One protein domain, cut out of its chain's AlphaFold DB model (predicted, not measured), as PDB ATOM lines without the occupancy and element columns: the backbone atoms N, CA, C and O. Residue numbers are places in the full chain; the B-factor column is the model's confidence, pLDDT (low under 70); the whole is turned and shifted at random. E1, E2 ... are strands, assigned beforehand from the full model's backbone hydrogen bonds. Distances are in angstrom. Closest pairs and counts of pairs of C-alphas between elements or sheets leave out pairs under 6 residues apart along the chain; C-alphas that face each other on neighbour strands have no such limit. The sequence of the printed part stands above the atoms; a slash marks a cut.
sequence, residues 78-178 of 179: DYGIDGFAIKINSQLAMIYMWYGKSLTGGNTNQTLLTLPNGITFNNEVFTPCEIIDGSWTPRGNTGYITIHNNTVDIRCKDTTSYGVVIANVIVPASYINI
ATOM      1  N   ASP A  78     116.646  53.793 112.123       90.12
ATOM      2  CA  ASP A  78     116.236  54.388 113.389       90.12
ATOM      3  C   ASP A  78     117.206  53.979 114.505       90.12
ATOM      4  O   ASP A  78     117.488  52.796 114.697       90.12
ATOM      5  N   TYR A  79     117.687  54.959 115.266       87.81
ATOM      6  CA  TYR A  79     118.528  54.766 116.448       87.81
ATOM      7  C   TYR A  79     118.050  55.666 117.583       87.81
ATOM      8  O   TYR A  79     117.472  56.719 117.332       87.81
ATOM      9  N   GLY A  80     118.324  55.297 118.835       84.44
ATOM     10  CA  GLY A  80     118.056  56.171 119.974       84.44
ATOM     11  C   GLY A  80     117.564  55.449 121.220       84.44
ATOM     12  O   GLY A  80     117.756  54.244 121.378       84.44
ATOM     13  N   ILE A  81     116.945  56.227 122.101       84.06
ATOM     14  CA  ILE A  81     116.295  55.817 123.349       84.06
ATOM     15  C   ILE A  81     114.978  56.575 123.496       84.06
ATOM     16  O   ILE A  81     114.668  57.471 122.710       84.06
ATOM     17  N   ASP A  82     114.200  56.242 124.521       84.75
ATOM     18  CA  ASP A  82     113.036  57.051 124.858       84.75
ATOM     19  C   ASP A  82     113.440  58.523 125.083       84.75
ATOM     20  O   ASP A  82     114.401  58.823 125.796       84.75
ATOM     21  N   GLY A  83     112.744  59.436 124.404       87.06
ATOM     22  CA  GLY A  83     113.026  60.872 124.431       87.06
ATOM     23  C   GLY A  83     114.117  61.376 123.476       87.06
ATOM     24  O   GLY A  83     114.314  62.590 123.409       87.06
ATOM     25  N   PHE A  84     114.820  60.510 122.735       92.00
ATOM     26  CA  PHE A  84     115.817  60.911 121.730       92.00
ATOM     27  C   PHE A  84     115.896  59.889 120.591       92.00
ATOM     28  O   PHE A  84     116.325  58.757 120.807       92.00
ATOM     29  N   ALA A  85     115.565  60.291 119.365       93.44
ATOM     30  CA  ALA A  85     115.623  59.429 118.186       93.44
ATOM     31  C   ALA A  85     116.403  60.074 117.035       93.44
ATOM     32  O   ALA A  85     116.267  61.265 116.772       93.44
ATOM     33  N   ILE A  86     117.170  59.263 116.312       94.38
ATOM     34  CA  ILE A  86     117.866  59.615 115.076       94.38
ATOM     35  C   ILE A  86     117.293  58.755 113.956       94.38
ATOM     36  O   ILE A  86     117.324  57.530 114.043       94.38
ATOM     37  N   LYS A  87     116.827  59.397 112.888       94.62
ATOM     38  CA  LYS A  87     116.533  58.761 111.605       94.62
ATOM     39  C   LYS A  87     117.603  59.179 110.609       94.62
ATOM     40  O   LYS A  87     117.686  60.358 110.282       94.62
ATOM     41  N   ILE A  88     118.421  58.250 110.124       94.94
ATOM     42  CA  ILE A  88     119.570  58.561 109.257       94.94
ATOM     43  C   ILE A  88     119.560  57.738 107.970       94.94
ATOM     44  O   ILE A  88     119.230  56.555 107.995       94.94
ATOM     45  N   ASN A  89     119.949  58.356 106.857       93.75
ATOM     46  CA  ASN A  89     120.259  57.676 105.600       93.75
ATOM     47  C   ASN A  89     121.661  58.078 105.103       93.75
ATOM     48  O   ASN A  89     122.433  58.681 105.846       93.75
ATOM     49  N   SER A  90     122.013  57.751 103.856       92.25
ATOM     50  CA  SER A  90     123.336  58.069 103.295       92.25
ATOM     51  C   SER A  90     123.655  59.570 103.204       92.25
ATOM     52  O   SER A  90     124.823  59.934 103.078       92.25
ATOM     53  N   GLN A  91     122.649  60.447 103.266       93.31
ATOM     54  CA  GLN A  91     122.797  61.883 103.027       93.31
ATOM     55  C   GLN A  91     122.614  62.714 104.296       93.31
ATOM     56  O   GLN A  91     123.401  63.625 104.566       93.31
ATOM     57  N   LEU A  92     121.581  62.419 105.083       95.25
ATOM     58  CA  LEU A  92     121.157  63.254 106.201       95.25
ATOM     59  C   LEU A  92     120.703  62.432 107.404       95.25
ATOM     60  O   LEU A  92     120.285  61.280 107.283       95.25
ATOM     61  N   ALA A  93     120.744  63.075 108.564       95.62
ATOM     62  CA  ALA A  93     120.197  62.584 109.811       95.62
ATOM     63  C   ALA A  93     119.180  63.582 110.367       95.62
ATOM     64  O   ALA A  93     119.464  64.774 110.498       95.62
ATOM     65  N   MET A  94     117.999  63.080 110.710       96.19
ATOM     66  CA  MET A  94     116.953  63.802 111.423       96.19
ATOM     67  C   MET A  94     116.972  63.363 112.880       96.19
ATOM     68  O   MET A  94     116.877  62.173 113.169       96.19
ATOM     69  N   ILE A  95     117.090  64.314 113.792       95.00
ATOM     70  CA  ILE A  95     117.152  64.067 115.228       95.00
ATOM     71  C   ILE A  95     115.905  64.671 115.863       95.00
ATOM     72  O   ILE A  95     115.612  65.850 115.658       95.00
ATOM     73  N   TYR A  96     115.202  63.859 116.640       94.62
ATOM     74  CA  TYR A  96     113.971  64.190 117.347       94.62
ATOM     75  C   TYR A  96     114.214  64.045 118.845       94.62
ATOM     76  O   TYR A  96     114.691  63.002 119.295       94.62
ATOM     77  N   MET A  97     113.881  65.070 119.623       93.25
ATOM     78  CA  MET A  97     114.081  65.088 121.071       93.25
ATOM     79  C   MET A  97     112.777  65.429 121.788       93.25
ATOM     80  O   MET A  97     112.106  66.391 121.418       93.25
ATOM     81  N   TRP A  98     112.443  64.642 122.811       92.38
ATOM     82  CA  TRP A  98     111.347  64.858 123.761       92.38
ATOM     83  C   TRP A  98     111.780  64.351 125.146       92.38
ATOM     84  O   TRP A  98     111.313  63.334 125.649       92.38
ATOM     85  N   TYR A  99     112.747  65.027 125.767       92.12
ATOM     86  CA  TYR A  99     113.384  64.514 126.985       92.12
ATOM     87  C   TYR A  99     112.957  65.286 128.236       92.12
ATOM     88  O   TYR A  99     113.063  66.512 128.286       92.12
ATOM     89  N   GLY A 100     112.478  64.568 129.257       90.69
ATOM     90  CA  GLY A 100     112.010  65.142 130.521       90.69
ATOM     91  C   GLY A 100     113.127  65.311 131.553       90.69
ATOM     92  O   GLY A 100     113.790  64.338 131.909       90.69
ATOM     93  N   LYS A 101     113.320  66.528 132.078       91.06
ATOM     94  CA  LYS A 101     114.281  66.813 133.157       91.06
ATOM     95  C   LYS A 101     113.925  68.085 133.930       91.06
ATOM     96  O   LYS A 101     113.329  69.013 133.389       91.06
ATOM     97  N   SER A 102     114.322  68.165 135.198       92.69
ATOM     98  CA  SER A 102     114.390  69.452 135.903       92.69
ATOM     99  C   SER A 102     115.510  70.301 135.299       92.69
ATOM    100  O   SER A 102     116.617  69.800 135.101       92.69
ATOM    101  N   LEU A 103     115.236  71.575 135.019       92.94
ATOM    102  CA  LEU A 103     116.195  72.481 134.388       92.94
ATOM    103  C   LEU A 103     116.437  73.695 135.273       92.94
ATOM    104  O   LEU A 103     115.497  74.293 135.798       92.94
ATOM    105  N   THR A 104     117.702  74.087 135.383       93.75
ATOM    106  CA  THR A 104     118.107  75.331 136.040       93.75
ATOM    107  C   THR A 104     118.160  76.454 135.008       93.75
ATOM    108  O   THR A 104     118.843  76.321 133.991       93.75
ATOM    109  N   GLY A 105     117.421  77.535 135.256       91.38
ATOM    110  CA  GLY A 105     117.422  78.740 134.430       91.38
ATOM    111  C   GLY A 105     118.673  79.599 134.632       91.38
ATOM    112  O   GLY A 105     119.579  79.252 135.383       91.38
ATOM    113  N   GLY A 106     118.714  80.760 133.977       93.44
ATOM    114  CA  GLY A 106     119.861  81.673 134.001       93.44
ATOM    115  C   GLY A 106     120.827  81.505 132.824       93.44
ATOM    116  O   GLY A 106     121.920  82.061 132.852       93.44
ATOM    117  N   ASN A 107     120.424  80.778 131.776       92.31
ATOM    118  CA  ASN A 107     121.209  80.532 130.560       92.31
ATOM    119  C   ASN A 107     122.558  79.832 130.808       92.31
ATOM    120  O   ASN A 107     123.518  80.025 130.058       92.31
ATOM    121  N   THR A 108     122.633  78.992 131.837       92.81
ATOM    122  CA  THR A 108     123.808  78.167 132.127       92.81
ATOM    123  C   THR A 108     123.743  76.832 131.394       92.81
ATOM    124  O   THR A 108     122.672  76.237 131.279       92.81
ATOM    125  N   ASN A 109     124.895  76.349 130.923       93.75
ATOM    126  CA  ASN A 109     125.021  75.023 130.318       93.75
ATOM    127  C   ASN A 109     124.735  73.928 131.349       93.75
ATOM    128  O   ASN A 109     125.338  73.924 132.420       93.75
ATOM    129  N   GLN A 110     123.871  72.979 130.997       94.56
ATOM    130  CA  GLN A 110     123.649  71.766 131.777       94.56
ATOM    131  C   GLN A 110     123.400  70.578 130.850       94.56
ATOM    132  O   GLN A 110     122.722  70.715 129.832       94.56
ATOM    133  N   THR A 111     123.909  69.404 131.211       95.62
ATOM    134  CA  THR A 111     123.692  68.198 130.409       95.62
ATOM    135  C   THR A 111     122.255  67.734 130.520       95.62
ATOM    136  O   THR A 111     121.762  67.473 131.618       95.62
ATOM    137  N   LEU A 112     121.583  67.610 129.380       94.12
ATOM    138  CA  LEU A 112     120.250  67.040 129.261       94.12
ATOM    139  C   LEU A 112     120.350  65.515 129.298       94.12
ATOM    140  O   LEU A 112     119.825  64.899 130.231       94.12
ATOM    141  N   LEU A 113     121.108  64.937 128.360       93.31
ATOM    142  CA  LEU A 113     121.358  63.500 128.274       93.31
ATOM    143  C   LEU A 113     122.761  63.168 127.742       93.31
ATOM    144  O   LEU A 113     123.398  63.966 127.054       93.31
ATOM    145  N   THR A 114     123.206  61.947 128.024       93.38
ATOM    146  CA  THR A 114     124.375  61.327 127.390       93.38
ATOM    147  C   THR A 114     123.879  60.252 126.436       93.38
ATOM    148  O   THR A 114     123.077  59.400 126.819       93.38
ATOM    149  N   LEU A 115     124.316  60.322 125.184       91.44
ATOM    150  CA  LEU A 115     123.878  59.455 124.105       91.44
ATOM    151  C   LEU A 115     124.321  58.004 124.362       91.44
ATOM    152  O   LEU A 115     125.475  57.760 124.730       91.44
ATOM    153  N   PRO A 116     123.409  57.035 124.192       83.44
ATOM    154  CA  PRO A 116     123.679  55.626 124.442       83.44
ATOM    155  C   PRO A 116     124.430  54.982 123.269       83.44
ATOM    156  O   PRO A 116     124.556  55.556 122.189       83.44
ATOM    157  N   ASN A 117     124.863  53.734 123.470       83.62
ATOM    158  CA  ASN A 117     125.271  52.823 122.395       83.62
ATOM    159  C   ASN A 117     126.342  53.392 121.452       83.62
ATOM    160  O   ASN A 117     126.262  53.186 120.252       83.62
ATOM    161  N   GLY A 118     127.325  54.138 121.964       86.88
ATOM    162  CA  GLY A 118     128.445  54.633 121.152       86.88
ATOM    163  C   GLY A 118     128.078  55.667 120.079       86.88
ATOM    164  O   GLY A 118     128.928  55.986 119.250       86.88
ATOM    165  N   ILE A 119     126.853  56.203 120.095       92.31
ATOM    166  CA  ILE A 119     126.458  57.292 119.198       92.31
ATOM    167  C   ILE A 119     127.290  58.526 119.545       92.31
ATOM    168  O   ILE A 119     127.297  58.986 120.690       92.31
ATOM    169  N   THR A 120     127.984  59.066 118.546       94.75
ATOM    170  CA  THR A 120     128.822  60.260 118.696       94.75
ATOM    171  C   THR A 120     128.607  61.235 117.552       94.75
ATOM    172  O   THR A 120     128.240  60.850 116.444       94.75
ATOM    173  N   PHE A 121     128.851  62.509 117.826       95.38
ATOM    174  CA  PHE A 121     128.803  63.598 116.867       95.38
ATOM    175  C   PHE A 121     130.216  64.121 116.623       95.38
ATOM    176  O   PHE A 121     130.883  64.575 117.553       95.38
ATOM    177  N   ASN A 122     130.657  64.069 115.365       94.38
ATOM    178  CA  ASN A 122     131.965  64.574 114.928       94.38
ATOM    179  C   ASN A 122     132.022  66.102 114.918       94.38
ATOM    180  O   ASN A 122     133.085  66.695 115.092       94.38
ATOM    181  N   ASN A 123     130.865  66.726 114.710       94.81
ATOM    182  CA  ASN A 123     130.705  68.165 114.630       94.81
ATOM    183  C   ASN A 123     129.648  68.599 115.643       94.81
ATOM    184  O   ASN A 123     128.644  67.912 115.834       94.81
ATOM    185  N   GLU A 124     129.862  69.759 116.258       94.75
ATOM    186  CA  GLU A 124     128.884  70.349 117.163       94.75
ATOM    187  C   GLU A 124     127.616  70.758 116.400       94.75
ATOM    188  O   GLU A 124     127.680  71.341 115.313       94.75
ATOM    189  N   VAL A 125     126.456  70.452 116.977       96.06
ATOM    190  CA  VAL A 125     125.143  70.803 116.432       96.06
ATOM    191  C   VAL A 125     124.434  71.721 117.408       96.06
ATOM    192  O   VAL A 125     124.256  71.378 118.574       96.06
ATOM    193  N   PHE A 126     123.986  72.870 116.915       95.06
ATOM    194  CA  PHE A 126     123.249  73.857 117.693       95.06
ATOM    195  C   PHE A 126     121.821  73.990 117.164       95.06
ATOM    196  O   PHE A 126     121.624  74.169 115.961       95.06
ATOM    197  N   THR A 127     120.822  73.923 118.046       95.38
ATOM    198  CA  THR A 127     119.411  74.085 117.662       95.38
ATOM    199  C   THR A 127     118.590  74.747 118.774       95.38
ATOM    200  O   THR A 127     118.829  74.472 119.954       95.38
ATOM    201  N   PRO A 128     117.631  75.638 118.459       95.25
ATOM    202  CA  PRO A 128     116.668  76.106 119.450       95.25
ATOM    203  C   PRO A 128     115.752  74.963 119.921       95.25
ATOM    204  O   PRO A 128     115.511  73.993 119.203       95.25
ATOM    205  N   CYS A 129     115.209  75.100 121.128       94.44
ATOM    206  CA  CYS A 129     114.246  74.164 121.699       94.44
ATOM    207  C   CYS A 129     113.108  74.887 122.424       94.44
ATOM    208  O   CYS A 129     113.261  76.016 122.904       94.44
ATOM    209  N   GLU A 130     111.976  74.201 122.523       94.06
ATOM    210  CA  GLU A 130     110.859  74.592 123.374       94.06
ATOM    211  C   GLU A 130     110.854  73.738 124.643       94.06
ATOM    212  O   GLU A 130     111.162  72.545 124.607       94.06
ATOM    213  N   ILE A 131     110.516  74.356 125.773       93.44
ATOM    214  CA  ILE A 131     110.417  73.681 127.064       93.44
ATOM    215  C   ILE A 131     108.966  73.770 127.520       93.44
ATOM    216  O   ILE A 131     108.475  74.825 127.935       93.44
ATOM    217  N   ILE A 132     108.287  72.634 127.447       90.50
ATOM    218  CA  ILE A 132     106.912  72.459 127.919       90.50
ATOM    219  C   ILE A 132     106.930  71.874 129.334       90.50
ATOM    220  O   ILE A 132     107.948  71.357 129.799       90.50
ATOM    221  N   ASP A 133     105.806  71.930 130.038       85.88
ATOM    222  CA  ASP A 133     105.677  71.226 131.316       85.88
ATOM    223  C   ASP A 133     105.277  69.751 131.160       85.88
ATOM    224  O   ASP A 133     105.008  69.262 130.065       85.88
ATOM    225  N   GLY A 134     105.203  69.033 132.285       79.50
ATOM    226  CA  GLY A 134     104.784  67.627 132.309       79.50
ATOM    227  C   GLY A 134     103.344  67.367 131.842       79.50
ATOM    228  O   GLY A 134     102.973  66.210 131.677       79.50
ATOM    229  N   SER A 135     102.539  68.411 131.613       86.12
ATOM    230  CA  SER A 135     101.198  68.317 131.022       86.12
ATOM    231  C   SER A 135     101.170  68.648 129.526       86.12
ATOM    232  O   SER A 135     100.097  68.850 128.966       86.12
ATOM    233  N   TRP A 136     102.336  68.701 128.874       84.38
ATOM    234  CA  TRP A 136     102.485  69.033 127.455       84.38
ATOM    235  C   TRP A 136     101.988  70.426 127.074       84.38
ATOM    236  O   TRP A 136     101.615  70.676 125.929       84.38
ATOM    237  N   THR A 137     102.018  71.357 128.030       85.25
ATOM    238  CA  THR A 137     101.584  72.734 127.802       85.25
ATOM    239  C   THR A 137     102.790  73.659 127.592       85.25
ATOM    240  O   THR A 137     103.680  73.703 128.451       85.25
ATOM    241  N   PRO A 138     102.827  74.429 126.485       81.94
ATOM    242  CA  PRO A 138     103.791  75.505 126.279       81.94
ATOM    243  C   PRO A 138     103.767  76.513 127.423       81.94
ATOM    244  O   PRO A 138     102.740  77.131 127.703       81.94
ATOM    245  N   ARG A 139     104.915  76.719 128.074       73.62
ATOM    246  CA  ARG A 139     105.065  77.743 129.125       73.62
ATOM    247  C   ARG A 139     105.751  79.020 128.650       73.62
ATOM    248  O   ARG A 139     106.016  79.902 129.460       73.62
ATOM    249  N   GLY A 140     106.069  79.115 127.358       78.38
ATOM    250  CA  GLY A 140     106.846  80.223 126.795       78.38
ATOM    251  C   GLY A 140     108.330  80.209 127.185       78.38
ATOM    252  O   GLY A 140     109.043  81.160 126.875       78.38
ATOM    253  N   ASN A 141     108.810  79.143 127.838       82.00
ATOM    254  CA  ASN A 141     110.231  78.945 128.102       82.00
ATOM    255  C   ASN A 141     110.876  78.302 126.868       82.00
ATOM    256  O   ASN A 141     110.453  77.243 126.402       82.00
ATOM    257  N   THR A 142     111.895  78.961 126.334       87.81
ATOM    258  CA  THR A 142     112.671  78.487 125.188       87.81
ATOM    259  C   THR A 142     114.127  78.365 125.595       87.81
ATOM    260  O   THR A 142     114.590  78.986 126.560       87.81
ATOM    261  N   GLY A 143     114.854  77.528 124.875       92.31
ATOM    262  CA  GLY A 143     116.255  77.287 125.152       92.31
ATOM    263  C   GLY A 143     117.043  76.978 123.898       92.31
ATOM    264  O   GLY A 143     116.523  76.982 122.782       92.31
ATOM    265  N   TYR A 144     118.306  76.652 124.112       95.38
ATOM    266  CA  TYR A 144     119.205  76.193 123.068       95.38
ATOM    267  C   TYR A 144     119.809  74.864 123.475       95.38
ATOM    268  O   TYR A 144     120.227  74.701 124.623       95.38
ATOM    269  N   ILE A 145     119.853  73.944 122.521       96.81
ATOM    270  CA  ILE A 145     120.521  72.662 122.646       96.81
ATOM    271  C   ILE A 145     121.832  72.717 121.883       96.81
ATOM    272  O   ILE A 145     121.884  73.190 120.744       96.81
ATOM    273  N   THR A 146     122.859  72.162 122.510       96.75
ATOM    274  CA  THR A 146     124.145  71.881 121.891       96.75
ATOM    275  C   THR A 146     124.407  70.384 121.987       96.75
ATOM    276  O   THR A 146     124.448  69.830 123.085       96.75
ATOM    277  N   ILE A 147     124.580  69.723 120.846       95.44
ATOM    278  CA  ILE A 147     124.995  68.321 120.769       95.44
ATOM    279  C   ILE A 147     126.467  68.301 120.384       95.44
ATOM    280  O   ILE A 147     126.841  68.839 119.344       95.44
ATOM    281  N   HIS A 148     127.301  67.680 121.209       94.00
ATOM    282  CA  HIS A 148     128.728  67.522 120.944       94.00
ATOM    283  C   HIS A 148     129.194  66.165 121.456       94.00
ATOM    284  O   HIS A 148     128.792  65.736 122.538       94.00
ATOM    285  N   ASN A 149     130.016  65.472 120.664       94.88
ATOM    286  CA  ASN A 149     130.455  64.114 120.964       94.88
ATOM    287  C   ASN A 149     129.259  63.202 121.320       94.88
ATOM    288  O   ASN A 149     128.365  63.016 120.502       94.88
ATOM    289  N   ASN A 150     129.208  62.649 122.530       94.62
ATOM    290  CA  ASN A 150     128.118  61.807 123.011       94.62
ATOM    291  C   ASN A 150     127.198  62.536 124.004       94.62
ATOM    292  O   ASN A 150     126.512  61.885 124.786       94.62
ATOM    293  N   THR A 151     127.195  63.864 124.042       95.31
ATOM    294  CA  THR A 151     126.438  64.642 125.030       95.31
ATOM    295  C   THR A 151     125.494  65.631 124.371       95.31
ATOM    296  O   THR A 151     125.826  66.268 123.374       95.31
ATOM    297  N   VAL A 152     124.305  65.755 124.959       95.81
ATOM    298  CA  VAL A 152     123.307  66.767 124.624       95.81
ATOM    299  C   VAL A 152     123.198  67.699 125.820       95.81
ATOM    300  O   VAL A 152     122.743  67.285 126.888       95.81
ATOM    301  N   ASP A 153     123.600  68.948 125.642       96.44
ATOM    302  CA  ASP A 153     123.508  70.000 126.647       96.44
ATOM    303  C   ASP A 153     122.387  70.983 126.295       96.44
ATOM    304  O   ASP A 153     122.049  71.175 125.129       96.44
ATOM    305  N   ILE A 154     121.811  71.621 127.312       96.19
ATOM    306  CA  ILE A 154     120.753  72.624 127.181       96.19
ATOM    307  C   ILE A 154     121.070  73.878 128.001       96.19
ATOM    308  O   ILE A 154     121.625  73.810 129.099       96.19
ATOM    309  N   ARG A 155     120.656  75.039 127.485       95.19
ATOM    310  CA  ARG A 155     120.537  76.303 128.227       95.19
ATOM    311  C   ARG A 155     119.109  76.815 128.130       95.19
ATOM    312  O   ARG A 155     118.550  76.833 127.037       95.19
ATOM    313  N   CYS A 156     118.547  77.286 129.238       93.25
ATOM    314  CA  CYS A 156     117.236  77.932 129.265       93.25
ATOM    315  C   CYS A 156     117.230  79.144 130.196       93.25
ATOM    316  O   CYS A 156     118.060  79.258 131.105       93.25
ATOM    317  N   LYS A 157     116.289  80.063 129.965       91.62
ATOM    318  CA  LYS A 157     116.175  81.285 130.764       91.62
ATOM    319  C   LYS A 157     115.554  81.006 132.127       91.62
ATOM    320  O   LYS A 157     116.109  81.438 133.134       91.62
ATOM    321  N   ASP A 158     114.451  80.265 132.154       91.25
ATOM    322  CA  ASP A 158     113.661  80.059 133.368       91.25
ATOM    323  C   ASP A 158     113.880  78.656 133.950       91.25
ATOM    324  O   ASP A 158     114.005  77.671 133.214       91.25
ATOM    325  N   THR A 159     113.928  78.571 135.282       91.75
ATOM    326  CA  THR A 159     114.030  77.306 136.026       91.75
ATOM    327  C   THR A 159     112.699  76.561 135.980       91.75
ATOM    328  O   THR A 159     111.646  77.151 136.218       91.75
ATOM    329  N   THR A 160     112.741  75.249 135.748       89.19
ATOM    330  CA  THR A 160     111.568  74.371 135.850       89.19
ATOM    331  C   THR A 160     111.883  73.126 136.673       89.19
ATOM    332  O   THR A 160     112.898  72.461 136.470       89.19
ATOM    333  N   SER A 161     110.992  72.787 137.607       88.75
ATOM    334  CA  SER A 161     111.105  71.572 138.419       88.75
ATOM    335  C   SER A 161     110.891  70.300 137.598       88.75
ATOM    336  O   SER A 161     111.377  69.245 137.989       88.75
ATOM    337  N   TYR A 162     110.192  70.390 136.465       86.88
ATOM    338  CA  TYR A 162     110.045  69.309 135.494       86.88
ATOM    339  C   TYR A 162     109.632  69.895 134.138       86.88
ATOM    340  O   TYR A 162     108.499  70.351 133.975       86.88
ATOM    341  N   GLY A 163     110.564  69.926 133.185       87.12
ATOM    342  CA  GLY A 163     110.314  70.352 131.810       87.12
ATOM    343  C   GLY A 163     110.561  69.217 130.827       87.12
ATOM    344  O   GLY A 163     111.498  68.442 131.010       87.12
ATOM    345  N   VAL A 164     109.744  69.128 129.781       90.31
ATOM    346  CA  VAL A 164     110.039  68.289 128.615       90.31
ATOM    347  C   VAL A 164     110.641  69.187 127.546       90.31
ATOM    348  O   VAL A 164     110.042  70.180 127.136       90.31
ATOM    349  N   VAL A 165     111.858  68.854 127.134       93.50
ATOM    350  CA  VAL A 165     112.588  69.568 126.092       93.50
ATOM    351  C   VAL A 165     112.194  68.987 124.746       93.50
ATOM    352  O   VAL A 165     112.440  67.805 124.500       93.50
ATOM    353  N   ILE A 166     111.630  69.822 123.878       94.06
ATOM    354  CA  ILE A 166     111.286  69.463 122.504       94.06
ATOM    355  C   ILE A 166     112.218  70.188 121.545       94.06
ATOM    356  O   ILE A 166     112.315  71.418 121.553       94.06
ATOM    357  N   ALA A 167     112.873  69.426 120.677       94.69
ATOM    358  CA  ALA A 167     113.638  69.983 119.575       94.69
ATOM    359  C   ALA A 167     113.786  68.986 118.432       94.69
ATOM    360  O   ALA A 167     113.819  67.772 118.630       94.69
ATOM    361  N   ASN A 168     113.909  69.543 117.231       94.62
ATOM    362  CA  ASN A 168     114.160  68.802 116.010       94.62
ATOM    363  C   ASN A 168     115.358  69.429 115.307       94.62
ATOM    364  O   ASN A 168     115.486  70.655 115.269       94.62
ATOM    365  N   VAL A 169     116.235  68.606 114.749       94.94
ATOM    366  CA  VAL A 169     117.367  69.102 113.968       94.94
ATOM    367  C   VAL A 169     117.677  68.165 112.812       94.94
ATOM    368  O   VAL A 169     117.519  66.951 112.919       94.94
ATOM    369  N   ILE A 170     118.086  68.746 111.687       96.38
ATOM    370  CA  ILE A 170     118.507  68.017 110.494       96.38
ATOM    371  C   ILE A 170     119.956  68.391 110.220       96.38
ATOM    372  O   ILE A 170     120.285  69.573 110.128       96.38
ATOM    373  N   VAL A 171     120.811  67.382 110.093       96.56
ATOM    374  CA  VAL A 171     122.244  67.542 109.822       96.56
ATOM    375  C   VAL A 171     122.694  66.582 108.724       96.56
ATOM    376  O   VAL A 171     122.003  65.595 108.460       96.56
ATOM    377  N   PRO A 172     123.843  66.820 108.070       96.75
ATOM    378  CA  PRO A 172     124.445  65.826 107.188       96.75
ATOM    379  C   PRO A 172     124.715  64.514 107.933       96.75
ATOM    380  O   PRO A 172     125.150  64.538 109.083       96.75
ATOM    381  N   ALA A 173     124.521  63.370 107.275       95.12
ATOM    382  CA  ALA A 173     124.746  62.056 107.888       95.12
ATOM    383  C   ALA A 173     126.178  61.900 108.429       95.12
ATOM    384  O   ALA A 173     126.388  61.294 109.472       95.12
ATOM    385  N   SER A 174     127.156  62.538 107.776       95.19
ATOM    386  CA  SER A 174     128.567  62.536 108.182       95.19
ATOM    387  C   SER A 174     128.843  63.180 109.548       95.19
ATOM    388  O   SER A 174     129.948  63.049 110.074       95.19
ATOM    389  N   TYR A 175     127.877  63.906 110.120       96.00
ATOM    390  CA  TYR A 175     128.027  64.519 111.440       96.00
ATOM    391  C   TYR A 175     127.911  63.489 112.560       96.00
ATOM    392  O   TYR A 175     128.393  63.760 113.655       96.00
ATOM    393  N   ILE A 176     127.291  62.336 112.300       94.38
ATOM    394  CA  ILE A 176     126.954  61.338 113.313       94.38
ATOM    395  C   ILE A 176     127.694  60.042 113.003       94.38
ATOM    396  O   ILE A 176     127.577  59.505 111.904       94.38
ATOM    397  N   ASN A 177     128.401  59.501 113.989       93.25
ATOM    398  CA  ASN A 177     128.847  58.117 113.950       93.25
ATOM    399  C   ASN A 177     127.874  57.264 114.749       93.25
ATOM    400  O   ASN A 177     127.566  57.560 115.908       93.25
ATOM    401  N   ILE A 178     127.429  56.184 114.124       88.88
ATOM    402  CA  ILE A 178     126.546  55.193 114.718       88.88
ATOM    403  C   ILE A 178     127.215  53.819 114.549       88.88
ATOM    404  O   ILE A 178     127.819  53.607 113.493       88.88
TER     405      ILE A 178
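This is residues 78 to 178 of the 179 residues of an uncharacterized protein of Anaerostipes hadrus (UniProt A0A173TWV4). One long antiparallel sheet folds back on itself into an elongated, nearly closed barrel: E1, E2, E3 and E8 make one leaf, E6, E7 and E4 the other, and the bent E5 is the hinge between them. The two leaves face each other, and the ring comes round where E4 nears E3, their closest C-alphas, those of Leu 112 and Lys 101, being 7.1 A apart; the hairpin of E1 and E2 lies beyond E3, and E1 and E4 are apart. The printed part has 101 residues, with no named helix and eight strands, E1 to E8 along the chain; the sheet's order is E1 - E2 - E3 - E8 - E5 - E6 - E7 - E4, and the class is all strand. The whole is compact, with a radius of gyration of the C-alphas of 13.2 A and spans of 38 by 24 by 20 A.

E1, residues 78 to 81, and E2, residues 84 to 88, form a hairpin, with N 79 and O 86 2.9 A apart. E2 forms the next hairpin with E3, residues 92 to 103, where N 85 and O 96 are 2.8 A apart; E1 E2 E3 is a meander, each strand the antiparallel neighbour of the one before. E8, residues 160 to 172, is the other neighbour of E3, with N 93 and O 171 at 2.8 A. E5, residues 120 to 133, is the antiparallel neighbour of E8 at 139 degrees, with N 164 and O 132 at 2.9 A. E5 and E6, residues 138 to 149, form a hairpin, with N 129 and O 143 at 2.8 A. E6 and E7, residues 151 to 156, form another, with N 153 and O 146 at 2.8 A; E5 E6 E7 is a second meander. E4, residues 110 to 114, is the edge strand beside E7, with N 112 and O 152 at 2.8 A. E4 E5 E6 E7 and E5 E6 E7 E8 are Greek keys, in which a meander's three strands are joined by a fourth that pairs with its far strand. Across the folded sheet the closest C-alphas of E3 and E4, those of Lys 101 and Leu 112, are 7.1 A apart.

E1 begins at C-alpha 78, (116.236, 54.388, 113.389). E3 is 30.1 A long and bends by 68 degrees at residue 100. E5 is 28.6 A long and bends by 114 degrees at residue 123. E6 is 29.5 A long and bends by 72 degrees at residue 141. E8, 32.6 A long, ends at C-alpha 172, (124.445, 65.826, 107.188).

The two C-alphas farthest apart, those of Ser 90 and Ser 161, are 39.6 A apart. The sheet is twisted. Residues 176 to 177 pair antiparallel with residues 120 to 121 of E5. The printed part has no cut, and none of its links is long. Its mean pLDDT is 91.9, and no printed residue is under 70.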